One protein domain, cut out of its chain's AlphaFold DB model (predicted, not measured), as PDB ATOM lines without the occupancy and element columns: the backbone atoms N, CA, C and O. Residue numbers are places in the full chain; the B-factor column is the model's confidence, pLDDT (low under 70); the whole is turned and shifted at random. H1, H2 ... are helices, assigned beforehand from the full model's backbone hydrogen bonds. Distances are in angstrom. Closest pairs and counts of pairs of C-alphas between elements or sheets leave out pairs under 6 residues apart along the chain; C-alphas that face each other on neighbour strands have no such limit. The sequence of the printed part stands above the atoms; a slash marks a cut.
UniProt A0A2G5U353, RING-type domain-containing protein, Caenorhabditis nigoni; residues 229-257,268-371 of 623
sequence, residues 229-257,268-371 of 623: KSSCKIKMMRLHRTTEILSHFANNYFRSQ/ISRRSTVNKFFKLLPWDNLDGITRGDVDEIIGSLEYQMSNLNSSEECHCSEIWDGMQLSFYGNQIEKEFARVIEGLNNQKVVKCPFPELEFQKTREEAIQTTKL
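This is residues 229 to 257 and 268 to 371 of the 623 residues of the protein "RING-type domain-containing protein" of Caenorhabditis nigoni (UniProt A0A2G5U353). The longest helix, H1, runs side by side with H2; where H1 begins it makes a corner with H3, which folds back into H4 and has H5 alongside. The printed part has 133 residues with five named helices, H1 to H5 along the chain, and no named strand: all helix. It is elongated, spanning 60 by 34 by 23 A, and only just compact, close to loose, with a radius of gyration of the C-alphas of 16.7 A.

H1, residues 233 to 252, runs 28.8 A from C-alpha 233 at (21.949, 16.783, -72.864). H2 is residues 291 to 306, H3 316 to 325, H4 329 to 343, and H5 355 to 370, ending at (34.427, 0.931, -56.466).

H1 and H2 touch, closest C-alphas Thr 242 and Leu 301 at 6.4 A, opposite ways at a shallow tilt of 30 degrees. H1 and H3 touch only at their ends. H3 and H4 form a hairpin. H3 touches H5, closest C-alphas Met 323 and Arg 362 at 6.9 A. Every O i to N i+4 pair is within hydrogen-bond range in H1 to H4, 10 of 12 in H5.

Residues 258 to 267 are cut out, a C-alpha gap of 17.6 A. The link H4 to H5 is long. Residues 254 to 257, 268 to 269, 283 to 288 and 311 to 312 have pLDDT under 70.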
ATOM      1  N   LYS A 229      19.308  26.643 -73.282       89.31
ATOM      2  CA  LYS A 229      19.466  25.710 -72.163       89.31
ATOM      3  C   LYS A 229      18.397  24.631 -72.238       89.31
ATOM      4  O   LYS A 229      17.236  24.919 -72.529       89.31
ATOM      5  N   SER A 230      18.804  23.404 -71.939       89.75
ATOM      6  CA  SER A 230      17.919  22.250 -71.813       89.75
ATOM      7  C   SER A 230      18.420  21.329 -70.712       89.75
ATOM      8  O   SER A 230      19.628  21.158 -70.551       89.75
ATOM      9  N   SER A 231      17.495  20.702 -69.988       88.62
ATOM     10  CA  SER A 231      17.810  19.615 -69.055       88.62
ATOM     11  C   SER A 231      18.251  18.337 -69.781       88.62
ATOM     12  O   SER A 231      18.928  17.498 -69.191       88.62
ATOM     13  N   CYS A 232      17.917  18.190 -71.070       93.31
ATOM     14  CA  CYS A 232      18.225  17.011 -71.872       93.31
ATOM     15  C   CYS A 232      19.507  17.200 -72.703       93.31
ATOM     16  O   CYS A 232      19.488  17.768 -73.803       93.31
ATOM     17  N   LYS A 233      20.634  16.667 -72.212       93.75
ATOM     18  CA  LYS A 233      21.949  16.783 -72.864       93.75
ATOM     19  C   LYS A 233      21.993  16.196 -74.272       93.75
ATOM     20  O   LYS A 233      22.596  16.801 -75.153       93.75
ATOM     21  N   ILE A 234      21.341  15.056 -74.515       94.88
ATOM     22  CA  ILE A 234      21.364  14.420 -75.843       94.88
ATOM     23  C   ILE A 234      20.598  15.241 -76.891       94.88
ATOM     24  O   ILE A 234      21.053  15.347 -78.028       94.88
ATOM     25  N   LYS A 235      19.485  15.894 -76.517       94.19
ATOM     26  CA  LYS A 235      18.769  16.821 -77.409       94.19
ATOM     27  C   LYS A 235      19.611  18.054 -77.715       94.19
ATOM     28  O   LYS A 235      19.707  18.437 -78.875       94.19
ATOM     29  N   MET A 236      20.263  18.630 -76.703       94.62
ATOM     30  CA  MET A 236      21.162  19.769 -76.901       94.62
ATOM     31  C   MET A 236      22.334  19.399 -77.823       94.62
ATOM     32  O   MET A 236      22.642  20.109 -78.777       94.62
ATOM     33  N   MET A 237      22.947  18.235 -77.600       95.94
ATOM     34  CA  MET A 237      24.026  17.718 -78.440       95.94
ATOM     35  C   MET A 237      23.564  17.473 -79.883       95.94
ATOM     36  O   MET A 237      24.282  17.817 -80.822       95.94
ATOM     37  N   ARG A 238      22.353  16.931 -80.070       95.38
ATOM     38  CA  ARG A 238      21.732  16.752 -81.389       95.38
ATOM     39  C   ARG A 238      21.506  18.088 -82.097       95.38
ATOM     40  O   ARG A 238      21.811  18.195 -83.285       95.38
ATOM     41  N   LEU A 239      21.038  19.099 -81.370       95.31
ATOM     42  CA  LEU A 239      20.808  20.444 -81.889       95.31
ATOM     43  C   LEU A 239      22.118  21.071 -82.390       95.31
ATOM     44  O   LEU A 239      22.198  21.516 -83.538       95.31
ATOM     45  N   HIS A 240      23.186  21.012 -81.586       95.56
ATOM     46  CA  HIS A 240      24.509  21.470 -82.016       95.56
ATOM     47  C   HIS A 240      25.037  20.672 -83.209       95.56
ATOM     48  O   HIS A 240      25.554  21.258 -84.155       95.56
ATOM     49  N   ARG A 241      24.879  19.343 -83.206       95.06
ATOM     50  CA  ARG A 241      25.356  18.493 -84.303       95.06
ATOM     51  C   ARG A 241      24.632  18.784 -85.619       95.06
ATOM     52  O   ARG A 241      25.281  18.909 -86.654       95.06
ATOM     53  N   THR A 242      23.312  18.939 -85.579       94.81
ATOM     54  CA  THR A 242      22.501  19.330 -86.743       94.81
ATOM     55  C   THR A 242      22.954  20.697 -87.268       94.81
ATOM     56  O   THR A 242      23.131  20.878 -88.471       94.81
ATOM     57  N   THR A 243      23.257  21.629 -86.360       94.25
ATOM     58  CA  THR A 243      23.801  22.949 -86.709       94.25
ATOM     59  C   THR A 243      25.181  22.848 -87.351       94.25
ATOM     60  O   THR A 243      25.422  23.527 -88.342       94.25
ATOM     61  N   GLU A 244      26.090  22.000 -86.856       92.19
ATOM     62  CA  GLU A 244      27.404  21.774 -87.482       92.19
ATOM     63  C   GLU A 244      27.285  21.243 -88.916       92.19
ATOM     64  O   GLU A 244      28.030  21.682 -89.793       92.19
ATOM     65  N   ILE A 245      26.353  20.315 -89.152       90.88
ATOM     66  CA  ILE A 245      26.072  19.749 -90.476       90.88
ATOM     67  C   ILE A 245      25.559  20.852 -91.413       90.88
ATOM     68  O   ILE A 245      26.133  21.079 -92.477       90.88
ATOM     69  N   LEU A 246      24.548  21.609 -90.978       89.81
ATOM     70  CA  LEU A 246      23.985  22.727 -91.739       89.81
ATOM     71  C   LEU A 246      25.035  23.809 -92.041       89.81
ATOM     72  O   LEU A 246      25.155  24.282 -93.168       89.81
ATOM     73  N   SER A 247      25.855  24.141 -91.041       87.50
ATOM     74  CA  SER A 247      26.991  25.061 -91.154       87.50
ATOM     75  C   SER A 247      27.971  24.620 -92.229       87.50
ATOM     76  O   SER A 247      28.510  25.436 -92.977       87.50
ATOM     77  N   HIS A 248      28.277  23.328 -92.257       85.38
ATOM     78  CA  HIS A 248      29.213  22.763 -93.204       85.38
ATOM     79  C   HIS A 248      28.667  22.838 -94.632       85.38
ATOM     80  O   HIS A 248      29.406  23.268 -95.515       85.38
ATOM     81  N   PHE A 249      27.385  22.533 -94.850       83.06
ATOM     82  CA  PHE A 249      26.769  22.689 -96.169       83.06
ATOM     83  C   PHE A 249      26.714  24.146 -96.615       83.06
ATOM     84  O   PHE A 249      27.230  24.478 -97.678       83.06
ATOM     85  N   ALA A 250      26.194  25.035 -95.770       81.31
ATOM     86  CA  ALA A 250      26.050  26.454 -96.080       81.31
ATOM     87  C   ALA A 250      27.368  27.114 -96.533       81.31
ATOM     88  O   ALA A 250      27.372  27.906 -97.472       81.31
ATOM     89  N   ASN A 251      28.495  26.763 -95.905       78.12
ATOM     90  CA  ASN A 251      29.804  27.346 -96.223       78.12
ATOM     91  C   ASN A 251      30.466  26.779 -97.490       78.12
ATOM     92  O   ASN A 251      31.398  27.394 -98.016       78.12
ATOM     93  N   ASN A 252      30.027  25.608 -97.954       75.44
ATOM     94  CA  ASN A 252      30.638  24.896 -99.078       75.44
ATOM     95  C   ASN A 252      29.739  24.850-100.327       75.44
ATOM     96  O   ASN A 252      30.257  24.620-101.414       75.44
ATOM     97  N   TYR A 253      28.438  25.133-100.203       72.25
ATOM     98  CA  TYR A 253      27.470  25.120-101.308       72.25
ATOM     99  C   TYR A 253      27.780  26.147-102.416       72.25
ATOM    100  O   TYR A 253      27.610  25.853-103.591       72.25
ATOM    101  N   PHE A 254      28.277  27.338-102.061       62.31
ATOM    102  CA  PHE A 254      28.573  28.422-103.015       62.31
ATOM    103  C   PHE A 254      30.038  28.455-103.489       62.31
ATOM    104  O   PHE A 254      30.553  29.513-103.845       62.31
ATOM    105  N   ARG A 255      30.757  27.324-103.463       58.59
ATOM    106  CA  ARG A 255      32.126  27.271-104.005       58.59
ATOM    107  C   ARG A 255      32.100  27.430-105.531       58.59
ATOM    108  O   ARG A 255      31.340  26.752-106.215       58.59
ATOM    109  N   SER A 256      32.948  28.313-106.060       47.03
ATOM    110  CA  SER A 256      33.073  28.569-107.502       47.03
ATOM    111  C   SER A 256      33.445  27.298-108.274       47.03
ATOM    112  O   SER A 256      34.413  26.633-107.900       47.03
ATOM    113  N   GLN A 257      32.778  27.028-109.402       43.97
ATOM    114  CA  GLN A 257      33.106  25.909-110.304       43.97
ATOM    115  C   GLN A 257      34.568  25.916-110.802       43.97
ATOM    116  O   GLN A 257      35.111  24.860-111.114       43.97
ATOM    117  N   ILE A 268      41.092  16.291 -96.362       57.97
ATOM    118  CA  ILE A 268      39.892  17.074 -96.659       57.97
ATOM    119  C   ILE A 268      38.689  16.667 -95.751       57.97
ATOM    120  O   ILE A 268      37.642  16.244 -96.237       57.97
ATOM    121  N   SER A 269      38.756  16.814 -94.414       65.94
ATOM    122  CA  SER A 269      37.516  16.879 -93.591       65.94
ATOM    123  C   SER A 269      37.504  17.836 -92.393       65.94
ATOM    124  O   SER A 269      38.530  18.285 -91.883       65.94
ATOM    125  N   ARG A 270      36.287  18.167 -91.935       75.12
ATOM    126  CA  ARG A 270      36.006  18.970 -90.743       75.12
ATOM    127  C   ARG A 270      35.536  18.080 -89.592       75.12
ATOM    128  O   ARG A 270      34.550  17.346 -89.703       75.12
ATOM    129  N   ARG A 271      36.219  18.203 -88.453       82.19
ATOM    130  CA  ARG A 271      35.887  17.509 -87.204       82.19
ATOM    131  C   ARG A 271      34.735  18.173 -86.460       82.19
ATOM    132  O   ARG A 271      34.629  19.398 -86.443       82.19
ATOM    133  N   SER A 272      33.908  17.345 -85.821       89.06
ATOM    134  CA  SER A 272      32.896  17.831 -84.886       89.06
ATOM    135  C   SER A 272      33.555  18.401 -83.633       89.06
ATOM    136  O   SER A 272      34.415  17.776 -83.010       89.06
ATOM    137  N   THR A 273      33.123  19.597 -83.263       88.31
ATOM    138  CA  THR A 273      33.455  20.257 -82.000       88.31
ATOM    139  C   THR A 273      32.566  19.779 -80.851       88.31
ATOM    140  O   THR A 273      32.908  19.992 -79.693       88.31
ATOM    141  N   VAL A 274      31.463  19.092 -81.164       91.94
ATOM    142  CA  VAL A 274      30.451  18.638 -80.202       91.94
ATOM    143  C   VAL A 274      30.821  17.295 -79.567       91.94
ATOM    144  O   VAL A 274      30.747  17.143 -78.351       91.94
ATOM    145  N   ASN A 275      31.209  16.304 -80.375       93.50
ATOM    146  CA  ASN A 275      31.617  14.981 -79.896       93.50
ATOM    147  C   ASN A 275      32.585  14.336 -80.897       93.50
ATOM    148  O   ASN A 275      32.345  14.328 -82.103       93.50
ATOM    149  N   LYS A 276      33.690  13.778 -80.394       90.62
ATOM    150  CA  LYS A 276      34.771  13.221 -81.219       90.62
ATOM    151  C   LYS A 276      34.390  11.962 -82.007       90.62
ATOM    152  O   LYS A 276      35.109  11.635 -82.942       90.62
ATOM    153  N   PHE A 277      33.313  11.269 -81.629       92.31
ATOM    154  CA  PHE A 277      32.845  10.056 -82.308       92.31
ATOM    155  C   PHE A 277      31.836  10.324 -83.424       92.31
ATOM    156  O   PHE A 277      31.457   9.388 -84.123       92.31
ATOM    157  N   PHE A 278      31.412  11.575 -83.625       91.50
ATOM    158  CA  PHE A 278      30.626  11.911 -84.804       91.50
ATOM    159  C   PHE A 278      31.445  11.743 -86.085       91.50
ATOM    160  O   PHE A 278      32.630  12.085 -86.137       91.50
ATOM    161  N   LYS A 279      30.780  11.290 -87.149       86.31
ATOM    162  CA  LYS A 279      31.324  11.220 -88.506       86.31
ATOM    163  C   LYS A 279      31.904  12.574 -88.920       86.31
ATOM    164  O   LYS A 279      31.265  13.619 -88.759       86.31
ATOM    165  N   LEU A 280      33.115  12.562 -89.471       82.94
ATOM    166  CA  LEU A 280      33.719  13.775 -90.019       82.94
ATOM    167  C   LEU A 280      32.938  14.244 -91.250       82.94
ATOM    168  O   LEU A 280      32.387  13.431 -91.992       82.94
ATOM    169  N   LEU A 281      32.890  15.559 -91.444       82.50
ATOM    170  CA  LEU A 281      32.196  16.187 -92.566       82.50
ATOM    171  C   LEU A 281      33.212  16.435 -93.700       82.50
ATOM    172  O   LEU A 281      34.184  17.157 -93.460       82.50
ATOM    173  N   PRO A 282      33.068  15.817 -94.886       73.88
ATOM    174  CA  PRO A 282      34.065  15.892 -95.959       73.88
ATOM    175  C   PRO A 282      34.112  17.287 -96.598       73.88
ATOM    176  O   PRO A 282      33.072  17.868 -96.862       73.88
ATOM    177  N   TRP A 283      35.296  17.838 -96.882       65.88
ATOM    178  CA  TRP A 283      35.398  19.188 -97.471       65.88
ATOM    179  C   TRP A 283      35.073  19.254 -98.978       65.88
ATOM    180  O   TRP A 283      34.542  20.281 -99.395       65.88
ATOM    181  N   ASP A 284      35.346  18.201 -99.766       56.00
ATOM    182  CA  ASP A 284      35.279  18.244-101.247       56.00
ATOM    183  C   ASP A 284      34.323  17.208-101.873       56.00
ATOM    184  O   ASP A 284      34.431  16.907-103.053       56.00
ATOM    185  N   ASN A 285      33.378  16.652-101.109       53.53
ATOM    186  CA  ASN A 285      32.454  15.635-101.627       53.53
ATOM    187  C   ASN A 285      31.009  15.934-101.201       53.53
ATOM    188  O   ASN A 285      30.419  15.231-100.380       53.53
ATOM    189  N   LEU A 286      30.482  17.051-101.710       60.44
ATOM    190  CA  LEU A 286      29.064  17.419-101.600       60.44
ATOM    191  C   LEU A 286      28.229  16.915-102.786       60.44
ATOM    192  O   LEU A 286      27.019  17.145-102.820       60.44
ATOM    193  N   ASP A 287      28.862  16.232-103.742       53.22
ATOM    194  CA  ASP A 287      28.202  15.653-104.905       53.22
ATOM    195  C   ASP A 287      27.117  14.670-104.443       53.22
ATOM    196  O   ASP A 287      27.388  13.667-103.783       53.22
ATOM    197  N   GLY A 288      25.862  14.998-104.754       62.09
ATOM    198  CA  GLY A 288      24.682  14.222-104.362       62.09
ATOM    199  C   GLY A 288      23.829  14.838-103.252       62.09
ATOM    200  O   GLY A 288      22.750  14.314-102.994       62.09
ATOM    201  N   ILE A 289      24.252  15.946-102.629       71.00
ATOM    202  CA  ILE A 289      23.435  16.662-101.639       71.00
ATOM    203  C   ILE A 289      22.663  17.774-102.337       71.00
ATOM    204  O   ILE A 289      23.227  18.735-102.859       71.00
ATOM    205  N   THR A 290      21.348  17.622-102.359       77.94
ATOM    206  CA  THR A 290      20.419  18.527-103.020       77.94
ATOM    207  C   THR A 290      19.990  19.660-102.090       77.94
ATOM    208  O   THR A 290      20.115  19.595-100.867       77.94
ATOM    209  N   ARG A 291      19.408  20.714-102.671       78.56
ATOM    210  CA  ARG A 291      18.751  21.775-101.897       78.56
ATOM    211  C   ARG A 291      17.642  21.221-100.989       78.56
ATOM    212  O   ARG A 291      17.522  21.677 -99.857       78.56
ATOM    213  N   GLY A 292      16.906  20.208-101.458       83.75
ATOM    214  CA  GLY A 292      15.858  19.537-100.684       83.75
ATOM    215  C   GLY A 292      16.393  18.847 -99.429       83.75
ATOM    216  O   GLY A 292      15.790  18.970 -98.368       83.75
ATOM    217  N   ASP A 293      17.571  18.220 -99.506       84.44
ATOM    218  CA  ASP A 293      18.212  17.600 -98.336       84.44
ATOM    219  C   ASP A 293      18.544  18.639 -97.254       84.44
ATOM    220  O   ASP A 293      18.385  18.394 -96.056       84.44
ATOM    221  N   VAL A 294      18.978  19.835 -97.663       86.50
ATOM    222  CA  VAL A 294      19.246  20.938 -96.731       86.50
ATOM    223  C   VAL A 294      17.947  21.500 -96.151       86.50
ATOM    224  O   VAL A 294      17.898  21.778 -94.954       86.50
ATOM    225  N   ASP A 295      16.887  21.612 -96.953       89.75
ATOM    226  CA  ASP A 295      15.568  22.047 -96.482       89.75
ATOM    227  C   ASP A 295      15.005  21.086 -95.414       89.75
ATOM    228  O   ASP A 295      14.448  21.533 -94.407       89.75
ATOM    229  N   GLU A 296      15.226  19.774 -95.557       92.12
ATOM    230  CA  GLU A 296      14.885  18.791 -94.522       92.12
ATOM    231  C   GLU A 296      15.682  18.990 -93.227       92.12
ATOM    232  O   GLU A 296      15.122  18.894 -92.130       92.12
ATOM    233  N   ILE A 297      16.982  19.293 -93.331       92.69
ATOM    234  CA  ILE A 297      17.839  19.577 -92.169       92.69
ATOM    235  C   ILE A 297      17.364  20.848 -91.458       92.69
ATOM    236  O   ILE A 297      17.274  20.855 -90.229       92.69
ATOM    237  N   ILE A 298      17.018  21.900 -92.208       93.75
ATOM    238  CA  ILE A 298      16.454  23.146 -91.665       93.75
ATOM    239  C   ILE A 298      15.153  22.844 -90.916       93.75
ATOM    240  O   ILE A 298      15.021  23.215 -89.749       93.75
ATOM    241  N   GLY A 299      14.224  22.114 -91.541       94.12
ATOM    242  CA  GLY A 299      12.959  21.733 -90.910       94.12
ATOM    243  C   GLY A 299      13.149  20.851 -89.669       94.12
ATOM    244  O   GLY A 299      12.415  20.982 -88.685       94.12
ATOM    245  N   SER A 300      14.156  19.973 -89.673       94.25
ATOM    246  CA  SER A 300      14.527  19.174 -88.501       94.25
ATOM    247  C   SER A 300      15.084  20.045 -87.378       94.25
ATOM    248  O   SER A 300      14.682  19.888 -86.224       94.25
ATOM    249  N   LEU A 301      15.982  20.981 -87.696       94.88
ATOM    250  CA  LEU A 301      16.588  21.885 -86.724       94.88
ATOM    251  C   LEU A 301      15.533  22.792 -86.079       94.88
ATOM    252  O   LEU A 301      15.510  22.923 -84.857       94.88
ATOM    253  N   GLU A 302      14.608  23.334 -86.872       94.12
ATOM    254  CA  GLU A 302      13.445  24.083 -86.381       94.12
ATOM    255  C   GLU A 302      12.623  23.290 -85.384       94.12
ATOM    256  O   GLU A 302      12.358  23.740 -84.267       94.12
ATOM    257  N   TYR A 303      12.262  22.069 -85.770       94.38
ATOM    258  CA  TYR A 303      11.494  21.192 -84.910       94.38
ATOM    259  C   TYR A 303      12.232  20.896 -83.598       94.38
ATOM    260  O   TYR A 303      11.616  20.912 -82.529       94.38
ATOM    261  N   GLN A 304      13.546  20.651 -83.661       93.56
ATOM    262  CA  GLN A 304      14.391  20.433 -82.487       93.56
ATOM    263  C   GLN A 304      14.425  21.665 -81.571       93.56
ATOM    264  O   GLN A 304      14.299  21.504 -80.359       93.56
ATOM    265  N   MET A 305      14.537  22.879 -82.124       92.75
ATOM    266  CA  MET A 305      14.519  24.126 -81.347       92.75
ATOM    267  C   MET A 305      13.181  24.324 -80.626       92.75
ATOM    268  O   MET A 305      13.172  24.581 -79.423       92.75
ATOM    269  N   SER A 306      12.051  24.146 -81.320       91.56
ATOM    270  CA  SER A 306      10.717  24.321 -80.727       91.56
ATOM    271  C   SER A 306      10.378  23.271 -79.667       91.56
ATOM    272  O   SER A 306       9.619  23.551 -78.743       91.56
ATOM    273  N   ASN A 307      10.940  22.063 -79.771       91.06
ATOM    274  CA  ASN A 307      10.645  20.943 -78.872       91.06
ATOM    275  C   ASN A 307      11.773  20.648 -77.872       91.06
ATOM    276  O   ASN A 307      11.719  19.632 -77.168       91.06
ATOM    277  N   LEU A 308      12.780  21.521 -77.762       89.62
ATOM    278  CA  LEU A 308      13.955  21.284 -76.923       89.62
ATOM    279  C   LEU A 308      13.566  20.968 -75.467       89.62
ATOM    280  O   LEU A 308      14.056  19.996 -74.895       89.62
ATOM    281  N   ASN A 309      12.598  21.715 -74.927       87.50
ATOM    282  CA  ASN A 309      12.136  21.617 -73.536       87.50
ATOM    283  C   ASN A 309      10.746  20.970 -73.384       87.50
ATOM    284  O   ASN A 309      10.101  21.121 -72.357       87.50
ATOM    285  N   SER A 310      10.279  20.245 -74.403       81.69
ATOM    286  CA  SER A 310       8.937  19.634 -74.438       81.69
ATOM    287  C   SER A 310       8.801  18.290 -73.695       81.69
ATOM    288  O   SER A 310       7.745  17.668 -73.759       81.69
ATOM    289  N   SER A 311       9.852  17.797 -73.026       65.44
ATOM    290  CA  SER A 311       9.860  16.469 -72.386       65.44
ATOM    291  C   SER A 311       9.778  16.517 -70.858       65.44
ATOM    292  O   SER A 311      10.322  17.434 -70.249       65.44
ATOM    293  N   GLU A 312       9.171  15.471 -70.286       69.00
ATOM    294  CA  GLU A 312       9.189  15.086 -68.861       69.00
ATOM    295  C   GLU A 312      10.623  14.887 -68.311       69.00
ATOM    296  O   GLU A 312      11.605  15.031 -69.051       69.00
ATOM    297  N   GLU A 313      10.733  14.566 -67.011       77.19
ATOM    298  CA  GLU A 313      11.996  14.295 -66.303       77.19
ATOM    299  C   GLU A 313      12.967  13.456 -67.151       77.19
ATOM    300  O   GLU A 313      12.620  12.420 -67.720       77.19
ATOM    301  N   CYS A 314      14.200  13.949 -67.293       88.38
ATOM    302  CA  CYS A 314      15.210  13.377 -68.171       88.38
ATOM    303  C   CYS A 314      16.517  13.157 -67.410       88.38
ATOM    304  O   CYS A 314      17.166  14.121 -67.009       88.38
ATOM    305  N   HIS A 315      16.956  11.900 -67.316       90.94
ATOM    306  CA  HIS A 315      18.168  11.514 -66.582       90.94
ATOM    307  C   HIS A 315      19.422  11.390 -67.460       90.94
ATOM    308  O   HIS A 315      20.503  11.079 -66.964       90.94
ATOM    309  N   CYS A 316      19.343  11.655 -68.773       93.69
ATOM    310  CA  CYS A 316      20.494  11.443 -69.667       93.69
ATOM    311  C   CYS A 316      21.712  12.313 -69.302       93.69
ATOM    312  O   CYS A 316      22.849  11.902 -69.522       93.69
ATOM    313  N   SER A 317      21.482  13.495 -68.724       93.50
ATOM    314  CA  SER A 317      22.540  14.391 -68.246       93.50
ATOM    315  C   SER A 317      23.238  13.815 -67.013       93.50
ATOM    316  O   SER A 317      24.462  13.752 -66.980       93.50
ATOM    317  N   GLU A 318      22.465  13.306 -66.051       93.69
ATOM    318  CA  GLU A 318      22.978  12.651 -64.841       93.69
ATOM    319  C   GLU A 318      23.760  11.380 -65.187       93.69
ATOM    320  O   GLU A 318      24.839  11.143 -64.648       93.69
ATOM    321  N   ILE A 319      23.252  10.584 -66.135       94.56
ATOM    322  CA  ILE A 319      23.945   9.395 -66.638       94.56
ATOM    323  C   ILE A 319      25.249   9.795 -67.323       94.56
ATOM    324  O   ILE A 319      26.281   9.182 -67.061       94.56
ATOM    325  N   TRP A 320      25.235  10.828 -68.170       95.12
ATOM    326  CA  TRP A 320      26.454  11.329 -68.799       95.12
ATOM    327  C   TRP A 320      27.507  11.713 -67.770       95.12
ATOM    328  O   TRP A 320      28.635  11.223 -67.833       95.12
ATOM    329  N   ASP A 321      27.148  12.586 -66.835       94.50
ATOM    330  CA  ASP A 321      28.096  13.124 -65.867       94.50
ATOM    331  C   ASP A 321      28.589  12.011 -64.924       94.50
ATOM    332  O   ASP A 321      29.790  11.900 -64.676       94.50
ATOM    333  N   GLY A 322      27.702  11.098 -64.508       93.12
ATOM    334  CA  GLY A 322      28.061   9.907 -63.738       93.12
ATOM    335  C   GLY A 322      29.050   8.995 -64.471       93.12
ATOM    336  O   GLY A 322      30.056   8.589 -63.896       93.12
ATOM    337  N   MET A 323      28.833   8.726 -65.761       93.56
ATOM    338  CA  MET A 323      29.744   7.896 -66.561       93.56
ATOM    339  C   MET A 323      31.107   8.558 -66.779       93.56
ATOM    340  O   MET A 323      32.130   7.870 -66.752       93.56
ATOM    341  N   GLN A 324      31.145   9.882 -66.960       91.56
ATOM    342  CA  GLN A 324      32.396  10.642 -67.053       91.56
ATOM    343  C   GLN A 324      33.192  10.556 -65.742       91.56
ATOM    344  O   GLN A 324      34.390  10.267 -65.767       91.56
ATOM    345  N   LEU A 325      32.521  10.714 -64.595       88.81
ATOM    346  CA  LEU A 325      33.129  10.563 -63.267       88.81
ATOM    347  C   LEU A 325      33.589   9.127 -62.986       88.81
ATOM    348  O   LEU A 325      34.601   8.923 -62.316       88.81
ATOM    349  N   SER A 326      32.894   8.134 -63.541       88.69
ATOM    350  CA  SER A 326      33.266   6.722 -63.452       88.69
ATOM    351  C   SER A 326      34.305   6.282 -64.496       88.69
ATOM    352  O   SER A 326      34.547   5.090 -64.646       88.69
ATOM    353  N   PHE A 327      34.953   7.204 -65.217       88.88
ATOM    354  CA  PHE A 327      35.962   6.921 -66.252       88.88
ATOM    355  C   PHE A 327      35.459   6.148 -67.486       88.88
ATOM    356  O   PHE A 327      36.258   5.665 -68.293       88.88
ATOM    357  N   TYR A 328      34.148   6.067 -67.696       91.75
ATOM    358  CA  TYR A 328      33.524   5.483 -68.891       91.75
ATOM    359  C   TYR A 328      33.092   6.575 -69.892       91.75
ATOM    360  O   TYR A 328      32.125   6.428 -70.644       91.75
ATOM    361  N   GLY A 329      33.823   7.697 -69.904       92.44
ATOM    362  CA  GLY A 329      33.550   8.852 -70.760       92.44
ATOM    363  C   GLY A 329      33.493   8.508 -72.250       92.44
ATOM    364  O   GLY A 329      32.569   8.919 -72.946       92.44
ATOM    365  N   ASN A 330      34.416   7.672 -72.741       93.25
ATOM    366  CA  ASN A 330      34.406   7.252 -74.145       93.25
ATOM    367  C   ASN A 330      33.160   6.431 -74.503       93.25
ATOM    368  O   ASN A 330      32.612   6.602 -75.588       93.25
ATOM    369  N   GLN A 331      32.708   5.546 -73.614       93.06
ATOM    370  CA  GLN A 331      31.555   4.675 -73.843       93.06
ATOM    371  C   GLN A 331      30.270   5.494 -73.949       93.06
ATOM    372  O   GLN A 331      29.495   5.289 -74.880       93.06
ATOM    373  N   ILE A 332      30.070   6.457 -73.044       95.06
ATOM    374  CA  ILE A 332      28.883   7.315 -73.089       95.06
ATOM    375  C   ILE A 332      28.930   8.308 -74.258       95.06
ATOM    376  O   ILE A 332      27.917   8.530 -74.917       95.06
ATOM    377  N   GLU A 333      30.111   8.846 -74.583       95.56
ATOM    378  CA  GLU A 333      30.312   9.702 -75.757       95.56
ATOM    379  C   GLU A 333      29.987   8.961 -77.059       95.56
ATOM    380  O   GLU A 333      29.278   9.510 -77.907       95.56
ATOM    381  N   LYS A 334      30.472   7.721 -77.215       94.69
ATOM    382  CA  LYS A 334      30.149   6.852 -78.355       94.69
ATOM    383  C   LYS A 334      28.661   6.584 -78.452       94.69
ATOM    384  O   LYS A 334      28.102   6.674 -79.540       94.69
ATOM    385  N   GLU A 335      28.031   6.257 -77.331       96.12
ATOM    386  CA  GLU A 335      26.621   5.900 -77.310       96.12
ATOM    387  C   GLU A 335      25.731   7.089 -77.680       96.12
ATOM    388  O   GLU A 335      24.847   6.966 -78.525       96.12
ATOM    389  N   PHE A 336      26.018   8.278 -77.144       97.25
ATOM    390  CA  PHE A 336      25.318   9.502 -77.541       97.25
ATOM    391  C   PHE A 336      25.506   9.792 -79.031       97.25
ATOM    392  O   PHE A 336      24.533  10.121 -79.711       97.25
ATOM    393  N   ALA A 337      26.731   9.651 -79.550       96.44
ATOM    394  CA  ALA A 337      26.997   9.847 -80.970       96.44
ATOM    395  C   ALA A 337      26.218   8.840 -81.834       96.44
ATOM    396  O   ALA A 337      25.557   9.247 -82.786       96.44
ATOM    397  N   ARG A 338      26.217   7.554 -81.456       96.31
ATOM    398  CA  ARG A 338      25.474   6.475 -82.126       96.31
ATOM    399  C   ARG A 338      23.979   6.771 -82.188       96.31
ATOM    400  O   ARG A 338      23.389   6.676 -83.260       96.31
ATOM    401  N   VAL A 339      23.375   7.141 -81.058       96.94
ATOM    402  CA  VAL A 339      21.945   7.469 -80.977       96.94
ATOM    403  C   VAL A 339      21.631   8.675 -81.855       96.94
ATOM    404  O   VAL A 339      20.721   8.614 -82.675       96.94
ATOM    405  N   ILE A 340      22.403   9.758 -81.739       96.94
ATOM    406  CA  ILE A 340      22.177  10.985 -82.512       96.94
ATOM    407  C   ILE A 340      22.311  10.735 -84.018       96.94
ATOM    408  O   ILE A 340      21.464  11.197 -84.783       96.94
ATOM    409  N   GLU A 341      23.327   9.991 -84.454       94.19
ATOM    410  CA  GLU A 341      23.489   9.639 -85.868       94.19
ATOM    411  C   GLU A 341      22.407   8.680 -86.365       94.19
ATOM    412  O   GLU A 341      21.986   8.790 -87.511       94.19
ATOM    413  N   GLY A 342      21.922   7.769 -85.519       94.44
ATOM    414  CA  GLY A 342      20.820   6.870 -85.865       94.44
ATOM    415  C   GLY A 342      19.493   7.596 -86.103       94.44
ATOM    416  O   GLY A 342      18.678   7.137 -86.900       94.44
ATOM    417  N   LEU A 343      19.282   8.748 -85.455       93.38
ATOM    418  CA  LEU A 343      18.062   9.545 -85.611       93.38
ATOM    419  C   LEU A 343      18.005  10.328 -86.927       93.38
ATOM    420  O   LEU A 343      16.907  10.649 -87.379       93.38
ATOM    421  N   ASN A 344      19.144  10.681 -87.535       87.81
ATOM    422  CA  ASN A 344      19.200  11.569 -88.708       87.81
ATOM    423  C   ASN A 344      18.266  12.798 -88.540       87.81
ATOM    424  O   ASN A 344      18.309  13.484 -87.512       87.81
ATOM    425  N   ASN A 345      17.370  13.040 -89.505       88.25
ATOM    426  CA  ASN A 345      16.404  14.145 -89.509       88.25
ATOM    427  C   ASN A 345      15.085  13.840 -88.760       88.25
ATOM    428  O   ASN A 345      14.197  14.692 -88.728       88.25
ATOM    429  N   GLN A 346      14.931  12.670 -88.119       90.94
ATOM    430  CA  GLN A 346      13.668  12.236 -87.495       90.94
ATOM    431  C   GLN A 346      13.149  13.206 -86.420       90.94
ATOM    432  O   GLN A 346      13.895  13.703 -85.574       90.94
ATOM    433  N   LYS A 347      11.835  13.431 -86.384       91.25
ATOM    434  CA  LYS A 347      11.196  14.284 -85.373       91.25
ATOM    435  C   LYS A 347      11.100  13.542 -84.041       91.25
ATOM    436  O   LYS A 347      10.465  12.499 -83.955       91.25
ATOM    437  N   VAL A 348      11.736  14.085 -83.003       89.06
ATOM    438  CA  VAL A 348      11.808  13.462 -81.674       89.06
ATOM    439  C   VAL A 348      11.365  14.459 -80.608       89.06
ATOM    440  O   VAL A 348      11.951  15.531 -80.487       89.06
ATOM    441  N   VAL A 349      10.354  14.076 -79.823       87.56
ATOM    442  CA  VAL A 349       9.827  14.877 -78.702       87.56
ATOM    443  C   VAL A 349      10.426  14.442 -77.368       87.56
ATOM    444  O   VAL A 349      10.791  15.281 -76.554       87.56
ATOM    445  N   LYS A 350      10.553  13.134 -77.117       90.56
ATOM    446  CA  LYS A 350      11.083  12.593 -75.851       90.56
ATOM    447  C   LYS A 350      12.610  12.498 -75.869       90.56
ATOM    448  O   LYS A 350      13.233  12.699 -76.906       90.56
ATOM    449  N   CYS A 351      13.233  12.230 -74.724       92.44
ATOM    450  CA  CYS A 351      14.657  11.899 -74.697       92.44
ATOM    451  C   CYS A 351      14.891  10.597 -75.493       92.44
ATOM    452  O   CYS A 351      14.291   9.585 -75.139       92.44
ATOM    453  N   PRO A 352      15.727  10.592 -76.549       92.81
ATOM    454  CA  PRO A 352      16.003   9.386 -77.331       92.81
ATOM    455  C   PRO A 352      17.063   8.470 -76.702       92.81
ATOM    456  O   PRO A 352      17.412   7.458 -77.302       92.81
ATOM    457  N   PHE A 353      17.637   8.834 -75.551       94.56
ATOM    458  CA  PHE A 353      18.689   8.036 -74.929       94.56
ATOM    459  C   PHE A 353      18.116   6.710 -74.392       94.56
ATOM    460  O   PHE A 353      17.187   6.754 -73.579       94.56
ATOM    461  N   PRO A 354      18.648   5.545 -74.807       92.25
ATOM    462  CA  PRO A 354      18.115   4.244 -74.419       92.25
ATOM    463  C   PRO A 354      18.616   3.844 -73.022       92.25
ATOM    464  O   PRO A 354      19.480   2.983 -72.871       92.25
ATOM    465  N   GLU A 355      18.078   4.482 -71.980       89.62
ATOM    466  CA  GLU A 355      18.530   4.299 -70.592       89.62
ATOM    467  C   GLU A 355      18.510   2.830 -70.141       89.62
ATOM    468  O   GLU A 355      19.497   2.351 -69.586       89.62
ATOM    469  N   LEU A 356      17.435   2.095 -70.446       88.50
ATOM    470  CA  LEU A 356      17.302   0.679 -70.083       88.50
ATOM    471  C   LEU A 356      18.357  -0.208 -70.758       88.50
ATOM    472  O   LEU A 356      18.896  -1.110 -70.122       88.50
ATOM    473  N   GLU A 357      18.684   0.053 -72.026       90.38
ATOM    474  CA  GLU A 357      19.708  -0.710 -72.753       90.38
ATOM    475  C   GLU A 357      21.113  -0.389 -72.229       90.38
ATOM    476  O   GLU A 357      21.980  -1.261 -72.159       90.38
ATOM    477  N   PHE A 358      21.335   0.862 -71.815       92.25
ATOM    478  CA  PHE A 358      22.624   1.322 -71.309       92.25
ATOM    479  C   PHE A 358      22.858   0.994 -69.824       92.25
ATOM    480  O   PHE A 358      23.985   1.104 -69.328       92.25
ATOM    481  N   GLN A 359      21.820   0.552 -69.110       90.94
ATOM    482  CA  GLN A 359      21.865   0.279 -67.675       90.94
ATOM    483  C   GLN A 359      22.951  -0.739 -67.299       90.94
ATOM    484  O   GLN A 359      23.663  -0.538 -66.317       90.94
ATOM    485  N   LYS A 360      23.165  -1.774 -68.121       90.75
ATOM    486  CA  LYS A 360      24.234  -2.759 -67.894       90.75
ATOM    487  C   LYS A 360      25.622  -2.107 -67.879       90.75
ATOM    488  O   LYS A 360      26.398  -2.330 -66.955       90.75
ATOM    489  N   THR A 361      25.921  -1.261 -68.865       90.69
ATOM    490  CA  THR A 361      27.200  -0.532 -68.947       90.69
ATOM    491  C   THR A 361      27.371   0.414 -67.760       90.69
ATOM    492  O   THR A 361      28.470   0.552 -67.222       90.69
ATOM    493  N   ARG A 362      26.280   1.053 -67.322       91.19
ATOM    494  CA  ARG A 362      26.272   1.921 -66.138       91.19
ATOM    495  C   ARG A 362      26.582   1.139 -64.863       91.19
ATOM    496  O   ARG A 362      27.414   1.573 -64.070       91.19
ATOM    497  N   GLU A 363      25.951  -0.011 -64.666       90.62
ATOM    498  CA  GLU A 363      26.209  -0.889 -63.522       90.62
ATOM    499  C   GLU A 363      27.648  -1.404 -63.528       90.62
ATOM    500  O   GLU A 363      28.327  -1.335 -62.503       90.62
ATOM    501  N   GLU A 364      28.156  -1.835 -64.684       86.31
ATOM    502  CA  GLU A 364      29.557  -2.228 -64.852       86.31
ATOM    503  C   GLU A 364      30.519  -1.088 -64.494       86.31
ATOM    504  O   GLU A 364      31.502  -1.319 -63.783       86.31
ATOM    505  N   ALA A 365      30.228   0.147 -64.914       88.25
ATOM    506  CA  ALA A 365      31.027   1.317 -64.563       88.25
ATOM    507  C   ALA A 365      31.024   1.575 -63.050       88.25
ATOM    508  O   ALA A 365      32.088   1.768 -62.454       88.25
ATOM    509  N   ILE A 366      29.858   1.504 -62.400       86.75
ATOM    510  CA  ILE A 366      29.730   1.656 -60.943       86.75
ATOM    511  C   ILE A 366      30.543   0.579 -60.217       86.75
ATOM    512  O   ILE A 366      31.305   0.900 -59.309       86.75
ATOM    513  N   GLN A 367      30.439  -0.689 -60.624       83.06
ATOM    514  CA  GLN A 367      31.184  -1.778 -59.981       83.06
ATOM    515  C   GLN A 367      32.694  -1.635 -60.192       83.06
ATOM    516  O   GLN A 367      33.458  -1.680 -59.229       83.06
ATOM    517  N   THR A 368      33.130  -1.384 -61.430       76.44
ATOM    518  CA  THR A 368      34.557  -1.273 -61.789       76.44
ATOM    519  C   THR A 368      35.233  -0.087 -61.091       76.44
ATOM    520  O   THR A 368      36.436  -0.112 -60.816       76.44
ATOM    521  N   THR A 369      34.472   0.962 -60.767       80.38
ATOM    522  CA  THR A 369      35.003   2.153 -60.092       80.38
ATOM    523  C   THR A 369      35.038   2.078 -58.576       80.38
ATOM    524  O   THR A 369      35.759   2.883 -57.988       80.38
ATOM    525  N   LYS A 370      34.391   1.094 -57.934       84.50
ATOM    526  CA  LYS A 370      34.427   0.931 -56.466       84.50
ATOM    527  C   LYS A 370      35.848   0.904 -55.915       84.50
ATOM    528  O   LYS A 370      36.180   1.684 -55.031       84.50
ATOM    529  N   LEU A 371      36.700   0.052 -56.486       85.19
ATOM    530  CA  LEU A 371      38.109  -0.057 -56.097       85.19
ATOM    531  C   LEU A 371      39.033   0.785 -56.973       85.19
ATOM    532  O   LEU A 371      40.243   0.744 -56.785       85.19
TER     533      LEU A 371